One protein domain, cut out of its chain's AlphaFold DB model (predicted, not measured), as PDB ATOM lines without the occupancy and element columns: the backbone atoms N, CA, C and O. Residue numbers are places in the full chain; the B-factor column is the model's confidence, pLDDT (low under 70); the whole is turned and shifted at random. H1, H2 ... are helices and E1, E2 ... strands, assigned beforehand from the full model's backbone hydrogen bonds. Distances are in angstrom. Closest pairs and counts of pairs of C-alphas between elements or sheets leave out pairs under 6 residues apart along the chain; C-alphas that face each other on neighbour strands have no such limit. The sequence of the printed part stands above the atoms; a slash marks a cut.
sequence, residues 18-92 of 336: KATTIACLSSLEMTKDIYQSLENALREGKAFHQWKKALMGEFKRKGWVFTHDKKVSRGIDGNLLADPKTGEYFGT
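This is residues 18 to 92 of the 336 residues of the protein "Phage head morphogenesis protein" of Actinobacillus seminis (UniProt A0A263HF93). A helical hairpin of H1 and H2, splayed like a V, stands at one end, and a small three-stranded sheet stands at the other, beside residues 56 to 60 of H2. The 75 printed residues hold two named helices and three named strands, in the order H1, H2, E1, E2, E3. The sheet runs E1, E2, E3, antiparallel throughout, and the class is mixed, helices and strands. The whole is compact, with a radius of gyration of the C-alphas of 12.7 A and spans of 35 by 25 by 22 A.

After residues 18 to 27, H1, residues 28 to 44, begins at C-alpha 28 (22.225, -21.002, -33.881) and is 24.2 A long. H2, residues 48 to 61, is 19.8 A long. The strands are E1, residues 65 to 68, E2, residues 79 to 82, and E3, residues 89 to 91, which ends at C-alpha 91 (18.981, -18.565, -49.225).

H1 with its residues 34 to 41 touches H2 at residues 51 to 55; the closest C-alphas, of Ala 41 and Trp 51, are 6.3 A apart. This hairpin runs opposite ways at a tilt of 37 degrees, only just steep. In both helices every O i to N i+4 pair is within hydrogen-bond range. H2 only grazes the sheet, with residues 56 to 60; H1 is not on it. The strands form a meander, each the antiparallel neighbour of the one before. N 66 and O 80 of hairpin E1 and E2 are 2.9 A apart; N 81 and O 91 of hairpin E2 and E3, 2.8 A.

The C-alphas farthest apart, of Lys 18 and Lys 71, are 36.5 A apart. The printed part has no cut and no long link. Mean pLDDT of the printed part is 78.3; residues 18 to 26, 28, 70 and 72 to 77 are under 70.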
ATOM      1  N   LYS A  18      30.877 -13.047 -28.908       34.56
ATOM      2  CA  LYS A  18      32.115 -12.731 -29.682       34.56
ATOM      3  C   LYS A  18      31.993 -12.403 -31.191       34.56
ATOM      4  O   LYS A  18      32.965 -12.563 -31.920       34.56
ATOM      5  N   ALA A  19      30.858 -11.853 -31.628       37.81
ATOM      6  CA  ALA A  19      30.478 -11.480 -33.002       37.81
ATOM      7  C   ALA A  19      30.039 -12.653 -33.891       37.81
ATOM      8  O   ALA A  19      30.827 -13.182 -34.669       37.81
ATOM      9  N   THR A  20      28.750 -13.023 -33.844       44.56
ATOM     10  CA  THR A  20      28.222 -14.064 -34.746       44.56
ATOM     11  C   THR A  20      26.749 -13.899 -35.158       44.56
ATOM     12  O   THR A  20      25.995 -14.863 -35.092       44.56
ATOM     13  N   THR A  21      26.291 -12.734 -35.635       47.09
ATOM     14  CA  THR A  21      25.040 -12.695 -36.429       47.09
ATOM     15  C   THR A  21      25.382 -12.735 -37.911       47.09
ATOM     16  O   THR A  21      26.110 -11.889 -38.427       47.09
ATOM     17  N   ILE A  22      24.873 -13.733 -38.634       58.53
ATOM     18  CA  ILE A  22      24.821 -13.642 -40.095       58.53
ATOM     19  C   ILE A  22      23.454 -13.050 -40.418       58.53
ATOM     20  O   ILE A  22      22.444 -13.691 -40.168       58.53
ATOM     21  N   ALA A  23      23.407 -11.826 -40.949       59.81
ATOM     22  CA  ALA A  23      22.148 -11.106 -41.183       59.81
ATOM     23  C   ALA A  23      21.088 -11.986 -41.872       59.81
ATOM     24  O   ALA A  23      21.363 -12.462 -42.971       59.81
ATOM     25  N   CYS A  24      19.910 -12.177 -41.260       58.16
ATOM     26  CA  CYS A  24      18.879 -13.153 -41.669       58.16
ATOM     27  C   CYS A  24      19.332 -14.623 -41.536       58.16
ATOM     28  O   CYS A  24      19.312 -15.382 -42.511       58.16
ATOM     29  N   LEU A  25      19.869 -14.977 -40.371       66.00
ATOM     30  CA  LEU A  25      20.044 -16.349 -39.903       66.00
ATOM     31  C   LEU A  25      19.838 -16.351 -38.382       66.00
ATOM     32  O   LEU A  25      20.699 -15.857 -37.651       66.00
ATOM     33  N   SER A  26      18.699 -16.857 -37.920       65.75
ATOM     34  CA  SER A  26      18.398 -17.057 -36.503       65.75
ATOM     35  C   SER A  26      18.821 -18.443 -36.022       65.75
ATOM     36  O   SER A  26      19.094 -18.606 -34.835       65.75
ATOM     37  N   SER A  27      18.972 -19.422 -36.920       73.06
ATOM     38  CA  SER A  27      19.483 -20.754 -36.567       73.06
ATOM     39  C   SER A  27      20.888 -20.694 -35.943       73.06
ATOM     40  O   SER A  27      21.895 -20.438 -36.619       73.06
ATOM     41  N   LEU A  28      20.967 -20.967 -34.635       68.62
ATOM     42  CA  LEU A  28      22.225 -21.002 -33.881       68.62
ATOM     43  C   LEU A  28      23.147 -22.121 -34.381       68.62
ATOM     44  O   LEU A  28      24.358 -21.927 -34.481       68.62
ATOM     45  N   GLU A  29      22.570 -23.275 -34.720       74.50
ATOM     46  CA  GLU A  29      23.306 -24.444 -35.204       74.50
ATOM     47  C   GLU A  29      24.009 -24.122 -36.531       74.50
ATOM     48  O   GLU A  29      25.226 -24.270 -36.643       74.50
ATOM     49  N   MET A  30      23.271 -23.573 -37.505       80.50
ATOM     50  CA  MET A  30      23.843 -23.188 -38.798       80.50
ATOM     51  C   MET A  30      24.867 -22.069 -38.669       80.50
ATOM     52  O   MET A  30      25.903 -22.092 -39.335       80.50
ATOM     53  N   THR A  31      24.613 -21.111 -37.782       76.88
ATOM     54  CA  THR A  31      25.560 -20.036 -37.492       76.88
ATOM     55  C   THR A  31      26.878 -20.607 -36.970       76.88
ATOM     56  O   THR A  31      27.937 -20.314 -37.531       76.88
ATOM     57  N   LYS A  32      26.822 -21.474 -35.951       76.06
ATOM     58  CA  LYS A  32      27.997 -22.125 -35.359       76.06
ATOM     59  C   LYS A  32      28.795 -22.915 -36.396       76.06
ATOM     60  O   LYS A  32      30.011 -22.743 -36.473       76.06
ATOM     61  N   ASP A  33      28.127 -23.720 -37.217       83.56
ATOM     62  CA  ASP A  33      28.779 -24.512 -38.263       83.56
ATOM     63  C   ASP A  33      29.514 -23.639 -39.284       83.56
ATOM     64  O   ASP A  33      30.653 -23.924 -39.665       83.56
ATOM     65  N   ILE A  34      28.889 -22.537 -39.710       84.00
ATOM     66  CA  ILE A  34      29.517 -21.596 -40.638       84.00
ATOM     67  C   ILE A  34      30.781 -21.011 -40.005       84.00
ATOM     68  O   ILE A  34      31.837 -21.074 -40.633       84.00
ATOM     69  N   TYR A  35      30.717 -20.499 -38.776       79.00
ATOM     70  CA  TYR A  35      31.889 -19.906 -38.120       79.00
ATOM     71  C   TYR A  35      33.004 -20.919 -37.869       79.00
ATOM     72  O   TYR A  35      34.157 -20.647 -38.207       79.00
ATOM     73  N   GLN A  36      32.677 -22.112 -37.376       79.25
ATOM     74  CA  GLN A  36      33.680 -23.146 -37.132       79.25
ATOM     75  C   GLN A  36      34.324 -23.631 -38.440       79.25
ATOM     76  O   GLN A  36      35.536 -23.845 -38.508       79.25
ATOM     77  N   SER A  37      33.546 -23.728 -39.522       89.31
ATOM     78  CA  SER A  37      34.096 -24.048 -40.842       89.31
ATOM     79  C   SER A  37      35.013 -22.943 -41.389       89.31
ATOM     80  O   SER A  37      35.993 -23.258 -42.065       89.31
ATOM     81  N   LEU A  38      34.725 -21.665 -41.101       84.38
ATOM     82  CA  LEU A  38      35.571 -20.526 -41.475       84.38
ATOM     83  C   LEU A  38      36.879 -20.509 -40.684       84.38
ATOM     84  O   LEU A  38      37.935 -20.311 -41.278       84.38
ATOM     85  N   GLU A  39      36.830 -20.759 -39.375       79.19
ATOM     86  CA  GLU A  39      38.019 -20.865 -38.520       79.19
ATOM     87  C   GLU A  39      38.956 -21.978 -39.009       79.19
ATOM     88  O   GLU A  39      40.154 -21.756 -39.196       79.19
ATOM     89  N   ASN A  40      38.400 -23.156 -39.304       81.25
ATOM     90  CA  ASN A  40      39.160 -24.267 -39.876       81.25
ATOM     91  C   ASN A  40      39.737 -23.900 -41.248       81.25
ATOM     92  O   ASN A  40      40.904 -24.171 -41.528       81.25
ATOM     93  N   ALA A  41      38.954 -23.231 -42.102       88.44
ATOM     94  CA  ALA A  41      39.444 -22.773 -43.398       88.44
ATOM     95  C   ALA A  41      40.578 -21.750 -43.278       88.44
ATOM     96  O   ALA A  41      41.515 -21.807 -44.074       88.44
ATOM     97  N   LEU A  42      40.523 -20.857 -42.288       79.31
ATOM     98  CA  LEU A  42      41.585 -19.898 -42.000       79.31
ATOM     99  C   LEU A  42      42.865 -20.599 -41.540       79.31
ATOM    100  O   LEU A  42      43.931 -20.299 -42.075       79.31
ATOM    101  N   ARG A  43      42.760 -21.548 -40.602       81.19
ATOM    102  CA  ARG A  43      43.904 -22.322 -40.087       81.19
ATOM    103  C   ARG A  43      44.582 -23.157 -41.166       81.19
ATOM    104  O   ARG A  43      45.804 -23.210 -41.226       81.19
ATOM    105  N   GLU A  44      43.790 -23.800 -42.015       89.31
ATOM    106  CA  GLU A  44      44.286 -24.705 -43.055       89.31
ATOM    107  C   GLU A  44      44.598 -23.994 -44.384       89.31
ATOM    108  O   GLU A  44      45.064 -24.628 -45.326       89.31
ATOM    109  N   GLY A  45      44.306 -22.693 -44.505       89.12
ATOM    110  CA  GLY A  45      44.484 -21.945 -45.755       89.12
ATOM    111  C   GLY A  45      43.575 -22.414 -46.900       89.12
ATOM    112  O   GLY A  45      43.923 -22.262 -48.072       89.12
ATOM    113  N   LYS A  46      42.410 -22.998 -46.592       92.88
ATOM    114  CA  LYS A  46      41.474 -23.534 -47.596       92.88
ATOM    115  C   LYS A  46      40.887 -22.418 -48.448       92.88
ATOM    116  O   LYS A  46      40.302 -21.477 -47.914       92.88
ATOM    117  N   ALA A  47      40.927 -22.579 -49.769       94.06
ATOM    118  CA  ALA A  47      40.285 -21.655 -50.702       94.06
ATOM    119  C   ALA A  47      38.746 -21.753 -50.654       94.06
ATOM    120  O   ALA A  47      38.183 -22.796 -50.314       94.06
ATOM    121  N   PHE A  48      38.050 -20.695 -51.096       92.69
ATOM    122  CA  PHE A  48      36.580 -20.613 -51.081       92.69
ATOM    123  C   PHE A  48      35.882 -21.851 -51.666       92.69
ATOM    124  O   PHE A  48      34.930 -22.348 -51.073       92.69
ATOM    125  N   HIS A  49      36.335 -22.366 -52.815       92.06
ATOM    126  CA  HIS A  49      35.687 -23.518 -53.451       92.06
ATOM    127  C   HIS A  49      35.770 -24.782 -52.582       92.06
ATOM    128  O   HIS A  49      34.782 -25.502 -52.440       92.06
ATOM    129  N   GLN A  50      36.928 -25.024 -51.961       94.56
ATOM    130  CA  GLN A  50      37.140 -26.161 -51.064       94.56
ATOM    131  C   GLN A  50      36.298 -26.017 -49.793       94.56
ATOM    132  O   GLN A  50      35.602 -26.959 -49.414       94.56
ATOM    133  N   TRP A  51      36.302 -24.826 -49.186       95.19
ATOM    134  CA  TRP A  51      35.474 -24.515 -48.020       95.19
ATOM    135  C   TRP A  51      33.978 -24.678 -48.321       95.19
ATOM    136  O   TRP A  51      33.293 -25.417 -47.618       95.19
ATOM    137  N   LYS A  52      33.480 -24.086 -49.419       93.38
ATOM    138  CA  LYS A  52      32.078 -24.208 -49.852       93.38
ATOM    139  C   LYS A  52      31.702 -25.672 -50.057       93.38
ATOM    140  O   LYS A  52      30.639 -26.084 -49.609       93.38
ATOM    141  N   LYS A  53      32.544 -26.464 -50.731       92.62
ATOM    142  CA  LYS A  53      32.277 -27.889 -50.973       92.62
ATOM    143  C   LYS A  53      32.161 -28.669 -49.659       92.62
ATOM    144  O   LYS A  53      31.219 -29.443 -49.511       92.62
ATOM    145  N   ALA A  54      33.083 -28.448 -48.722       93.88
ATOM    146  CA  ALA A  54      33.071 -29.108 -47.419       93.88
ATOM    147  C   ALA A  54      31.825 -28.731 -46.601       93.88
ATOM    148  O   ALA A  54      31.087 -29.618 -46.172       93.88
ATOM    149  N   LEU A  55      31.542 -27.430 -46.477       93.25
ATOM    150  CA  LEU A  55      30.392 -26.917 -45.731       93.25
ATOM    151  C   LEU A  55      29.062 -27.393 -46.331       93.25
ATOM    152  O   LEU A  55      28.181 -27.851 -45.615       93.25
ATOM    153  N   MET A  56      28.926 -27.370 -47.660       91.56
ATOM    154  CA  MET A  56      27.729 -27.887 -48.332       91.56
ATOM    155  C   MET A  56      27.540 -29.394 -48.113       91.56
ATOM    156  O   MET A  56      26.406 -29.861 -48.030       91.56
ATOM    157  N   GLY A  57      28.630 -30.161 -48.013       92.12
ATOM    158  CA  GLY A  57      28.576 -31.579 -47.657       92.12
ATOM    159  C   GLY A  57      28.064 -31.800 -46.231       92.12
ATOM    160  O   GLY A  57      27.269 -32.708 -45.994       92.12
ATOM    161  N   GLU A  58      28.468 -30.950 -45.288       91.75
ATOM    162  CA  GLU A  58      27.927 -30.946 -43.927       91.75
ATOM    163  C   GLU A  58      26.448 -30.555 -43.897       91.75
ATOM    164  O   GLU A  58      25.638 -31.305 -43.357       91.75
ATOM    165  N   PHE A  59      26.073 -29.471 -44.577       91.81
ATOM    166  CA  PHE A  59      24.682 -29.022 -44.666       91.81
ATOM    167  C   PHE A  59      23.775 -30.089 -45.280       91.81
ATOM    168  O   PHE A  59      22.666 -30.302 -44.801       91.81
ATOM    169  N   LYS A  60      24.247 -30.818 -46.300       90.75
ATOM    170  CA  LYS A  60      23.496 -31.943 -46.875       90.75
ATOM    171  C   LYS A  60      23.299 -33.072 -45.860       90.75
ATOM    172  O   LYS A  60      22.195 -33.593 -45.764       90.75
ATOM    173  N   ARG A  61      24.337 -33.433 -45.094       90.75
ATOM    174  CA  ARG A  61      24.238 -34.460 -44.036       90.75
ATOM    175  C   ARG A  61      23.280 -34.052 -42.915       90.75
ATOM    176  O   ARG A  61      22.580 -34.912 -42.401       90.75
ATOM    177  N   LYS A  62      23.222 -32.759 -42.583       89.62
ATOM    178  CA  LYS A  62      22.308 -32.190 -41.575       89.62
ATOM    179  C   LYS A  62      20.902 -31.879 -42.111       89.62
ATOM    180  O   LYS A  62      20.055 -31.413 -41.359       89.62
ATOM    181  N   GLY A  63      20.634 -32.135 -43.395       88.00
ATOM    182  CA  GLY A  63      19.320 -31.903 -44.008       88.00
ATOM    183  C   GLY A  63      18.990 -30.431 -44.284       88.00
ATOM    184  O   GLY A  63      17.832 -30.093 -44.483       88.00
ATOM    185  N   TRP A  64      19.987 -29.546 -44.314       88.50
ATOM    186  CA  TRP A  64      19.798 -28.101 -44.519       88.50
ATOM    187  C   TRP A  64      19.743 -27.675 -45.983       88.50
ATOM    188  O   TRP A  64      19.533 -26.504 -46.298       88.50
ATOM    189  N   VAL A  65      19.952 -28.612 -46.905       87.00
ATOM    190  CA  VAL A  65      19.708 -28.390 -48.331       87.00
ATOM    191  C   VAL A  65      18.247 -28.734 -48.604       87.00
ATOM    192  O   VAL A  65      17.909 -29.903 -48.760       87.00
ATOM    193  N   PHE A  66      17.396 -27.711 -48.642       81.31
ATOM    194  CA  PHE A  66      15.944 -27.858 -48.730       81.31
ATOM    195  C   PHE A  66      15.463 -28.256 -50.129       81.31
ATOM    196  O   PHE A  66      14.646 -29.159 -50.276       81.31
ATOM    197  N   THR A  67      15.973 -27.604 -51.176       78.12
ATOM    198  CA  THR A  67      15.641 -27.958 -52.564       78.12
ATOM    199  C   THR A  67      16.812 -27.720 -53.509       78.12
ATOM    200  O   THR A  67      17.728 -26.951 -53.201       78.12
ATOM    201  N   HIS A  68      16.762 -28.380 -54.665       76.56
ATOM    202  CA  HIS A  68      17.657 -28.179 -55.795       76.56
ATOM    203  C   HIS A  68      16.839 -27.782 -57.033       76.56
ATOM    204  O   HIS A  68      16.464 -28.626 -57.844       76.56
ATOM    205  N   ASP A  69      16.573 -26.485 -57.185       75.44
ATOM    206  CA  ASP A  69      15.943 -25.913 -58.373       75.44
ATOM    207  C   ASP A  69      16.833 -24.810 -58.955       75.44
ATOM    208  O   ASP A  69      17.084 -23.763 -58.346       75.44
ATOM    209  N   LYS A  70      17.300 -25.026 -60.188       68.81
ATOM    210  CA  LYS A  70      18.132 -24.068 -60.925       68.81
ATOM    211  C   LYS A  70      17.475 -22.687 -61.039       68.81
ATOM    212  O   LYS A  70      18.208 -21.696 -61.069       68.81
ATOM    213  N   LYS A  71      16.141 -22.580 -61.023       73.00
ATOM    214  CA  LYS A  71      15.422 -21.293 -61.025       73.00
ATOM    215  C   LYS A  71      15.709 -20.465 -59.766       73.00
ATOM    216  O   LYS A  71      15.884 -19.253 -59.866       73.00
ATOM    217  N   VAL A  72      15.878 -21.110 -58.609       68.75
ATOM    218  CA  VAL A  72      16.123 -20.451 -57.311       68.75
ATOM    219  C   VAL A  72      17.494 -19.763 -57.259       68.75
ATOM    220  O   VAL A  72      17.672 -18.747 -56.589       68.75
ATOM    221  N   SER A  73      18.475 -20.264 -58.012       64.38
ATOM    222  CA  SER A  73      19.845 -19.728 -58.042       64.38
ATOM    223  C   SER A  73      20.181 -18.970 -59.336       64.38
ATOM    224  O   SER A  73      21.355 -18.816 -59.670       64.38
ATOM    225  N   ARG A  74      19.174 -18.509 -60.097       66.88
ATOM    226  CA  ARG A  74      19.372 -17.893 -61.429       66.88
ATOM    227  C   ARG A  74      20.264 -18.746 -62.355       66.88
ATOM    228  O   ARG A  74      21.097 -18.213 -63.079       66.88
ATOM    229  N   GLY A  75      20.130 -20.070 -62.285       60.06
ATOM    230  CA  GLY A  75      20.838 -21.027 -63.138       60.06
ATOM    231  C   GLY A  75      22.223 -21.485 -62.667       60.06
ATOM    232  O   GLY A  75      22.852 -22.241 -63.399       60.06
ATOM    233  N   ILE A  76      22.707 -21.071 -61.488       65.56
ATOM    234  CA  ILE A  76      24.080 -21.383 -61.037       65.56
ATOM    235  C   ILE A  76      24.145 -22.696 -60.242       65.56
ATOM    236  O   ILE A  76      24.542 -23.724 -60.778       65.56
ATOM    237  N   ASP A  77      23.768 -22.672 -58.957       69.06
ATOM    238  CA  ASP A  77      23.987 -23.808 -58.041       69.06
ATOM    239  C   ASP A  77      22.720 -24.650 -57.806       69.06
ATOM    240  O   ASP A  77      22.807 -25.792 -57.368       69.06
ATOM    241  N   GLY A  78      21.536 -24.068 -58.015       74.00
ATOM    242  CA  GLY A  78      20.220 -24.679 -57.773       74.00
ATOM    243  C   GLY A  78      19.835 -24.916 -56.305       74.00
ATOM    244  O   GLY A  78      18.656 -25.020 -56.000       74.00
ATOM    245  N   ASN A  79      20.794 -24.952 -55.377       83.31
ATOM    246  CA  ASN A  79      20.514 -25.249 -53.972       83.31
ATOM    247  C   ASN A  79      19.862 -24.071 -53.230       83.31
ATOM    248  O   ASN A  79      20.355 -22.938 -53.292       83.31
ATOM    249  N   LEU A  80      18.826 -24.378 -52.451       83.56
ATOM    250  CA  LEU A  80      18.253 -23.509 -51.427       83.56
ATOM    251  C   LEU A  80      18.573 -24.086 -50.050       83.56
ATOM    252  O   LEU A  80      18.316 -25.261 -49.792       83.56
ATOM    253  N   LEU A  81      19.147 -23.257 -49.189       85.94
ATOM    254  CA  LEU A  81      19.472 -23.609 -47.819       85.94
ATOM    255  C   LEU A  81      18.362 -23.115 -46.897       85.94
ATOM    256  O   LEU A  81      17.990 -21.937 -46.966       85.94
ATOM    257  N   ALA A  82      17.853 -24.006 -46.056       84.38
ATOM    258  CA  ALA A  82      16.870 -23.680 -45.036       84.38
ATOM    259  C   ALA A  82      17.087 -24.546 -43.795       84.38
ATOM    260  O   ALA A  82      17.574 -25.673 -43.900       84.38
ATOM    261  N   ASP A  83      16.722 -24.017 -42.635       79.12
ATOM    262  CA  ASP A  83      16.653 -24.805 -41.413       79.12
ATOM    263  C   ASP A  83      15.384 -25.682 -41.461       79.12
ATOM    264  O   ASP A  83      14.274 -25.149 -41.521       79.12
ATOM    265  N   PRO A  84      15.507 -27.019 -41.449       75.88
ATOM    266  CA  PRO A  84      14.364 -27.922 -41.529       75.88
ATOM    267  C   PRO A  84      13.490 -27.897 -40.269       75.88
ATOM    268  O   PRO A  84      12.339 -28.320 -40.336       75.88
ATOM    269  N   LYS A  85      14.012 -27.430 -39.124       76.25
ATOM    270  CA  LYS A  85      13.269 -27.367 -37.856       76.25
ATOM    271  C   LYS A  85      12.377 -26.132 -37.796       76.25
ATOM    272  O   LYS A  85      11.241 -26.223 -37.342       76.25
ATOM    273  N   THR A  86      12.889 -24.986 -38.239       72.25
ATOM    274  CA  THR A  86      12.191 -23.691 -38.132       72.25
ATOM    275  C   THR A  86      11.553 -23.241 -39.446       72.25
ATOM    276  O   THR A  86      10.705 -22.351 -39.442       72.25
ATOM    277  N   GLY A  87      11.952 -23.828 -40.577       73.06
ATOM    278  CA  GLY A  87      11.565 -23.372 -41.912       73.06
ATOM    279  C   GLY A  87      12.265 -22.078 -42.344       73.06
ATOM    280  O   GLY A  87      11.904 -21.503 -43.372       73.06
ATOM    281  N   GLU A  88      13.253 -21.596 -41.581       74.88
ATOM    282  CA  GLU A  88      13.978 -20.366 -41.898       74.88
ATOM    283  C   GLU A  88      14.827 -20.539 -43.164       74.88
ATOM    284  O   GLU A  88      15.698 -21.407 -43.238       74.88
ATOM    285  N   TYR A  89      14.632 -19.665 -44.154       78.69
ATOM    286  CA  TYR A  89      15.441 -19.657 -45.370       78.69
ATOM    287  C   TYR A  89      16.747 -18.881 -45.188       78.69
ATOM    288  O   TYR A  89      16.762 -17.655 -45.095       78.69
ATOM    289  N   PHE A  90      17.874 -19.584 -45.295       75.94
ATOM    290  CA  PHE A  90      19.196 -18.963 -45.394       75.94
ATOM    291  C   PHE A  90      19.479 -18.422 -46.809       75.94
ATOM    292  O   PHE A  90      20.268 -17.488 -46.998       75.94
ATOM    293  N   GLY A  91      18.828 -18.980 -47.831       80.94
ATOM    294  CA  GLY A  91      18.981 -18.565 -49.225       80.94
ATOM    295  C   GLY A  91      19.953 -19.453 -50.001       80.94
ATOM    296  O   GLY A  91      20.086 -20.642 -49.732       80.94
ATOM    297  N   THR A  92      20.614 -18.904 -51.021       83.94
ATOM    298  CA  THR A  92      21.452 -19.708 -51.931       83.94
ATOM    299  C   THR A  92      22.927 -19.726 -51.508       83.94
ATOM    300  O   THR A  92      23.402 -18.762 -50.895       83.94
TER     301      THR A  92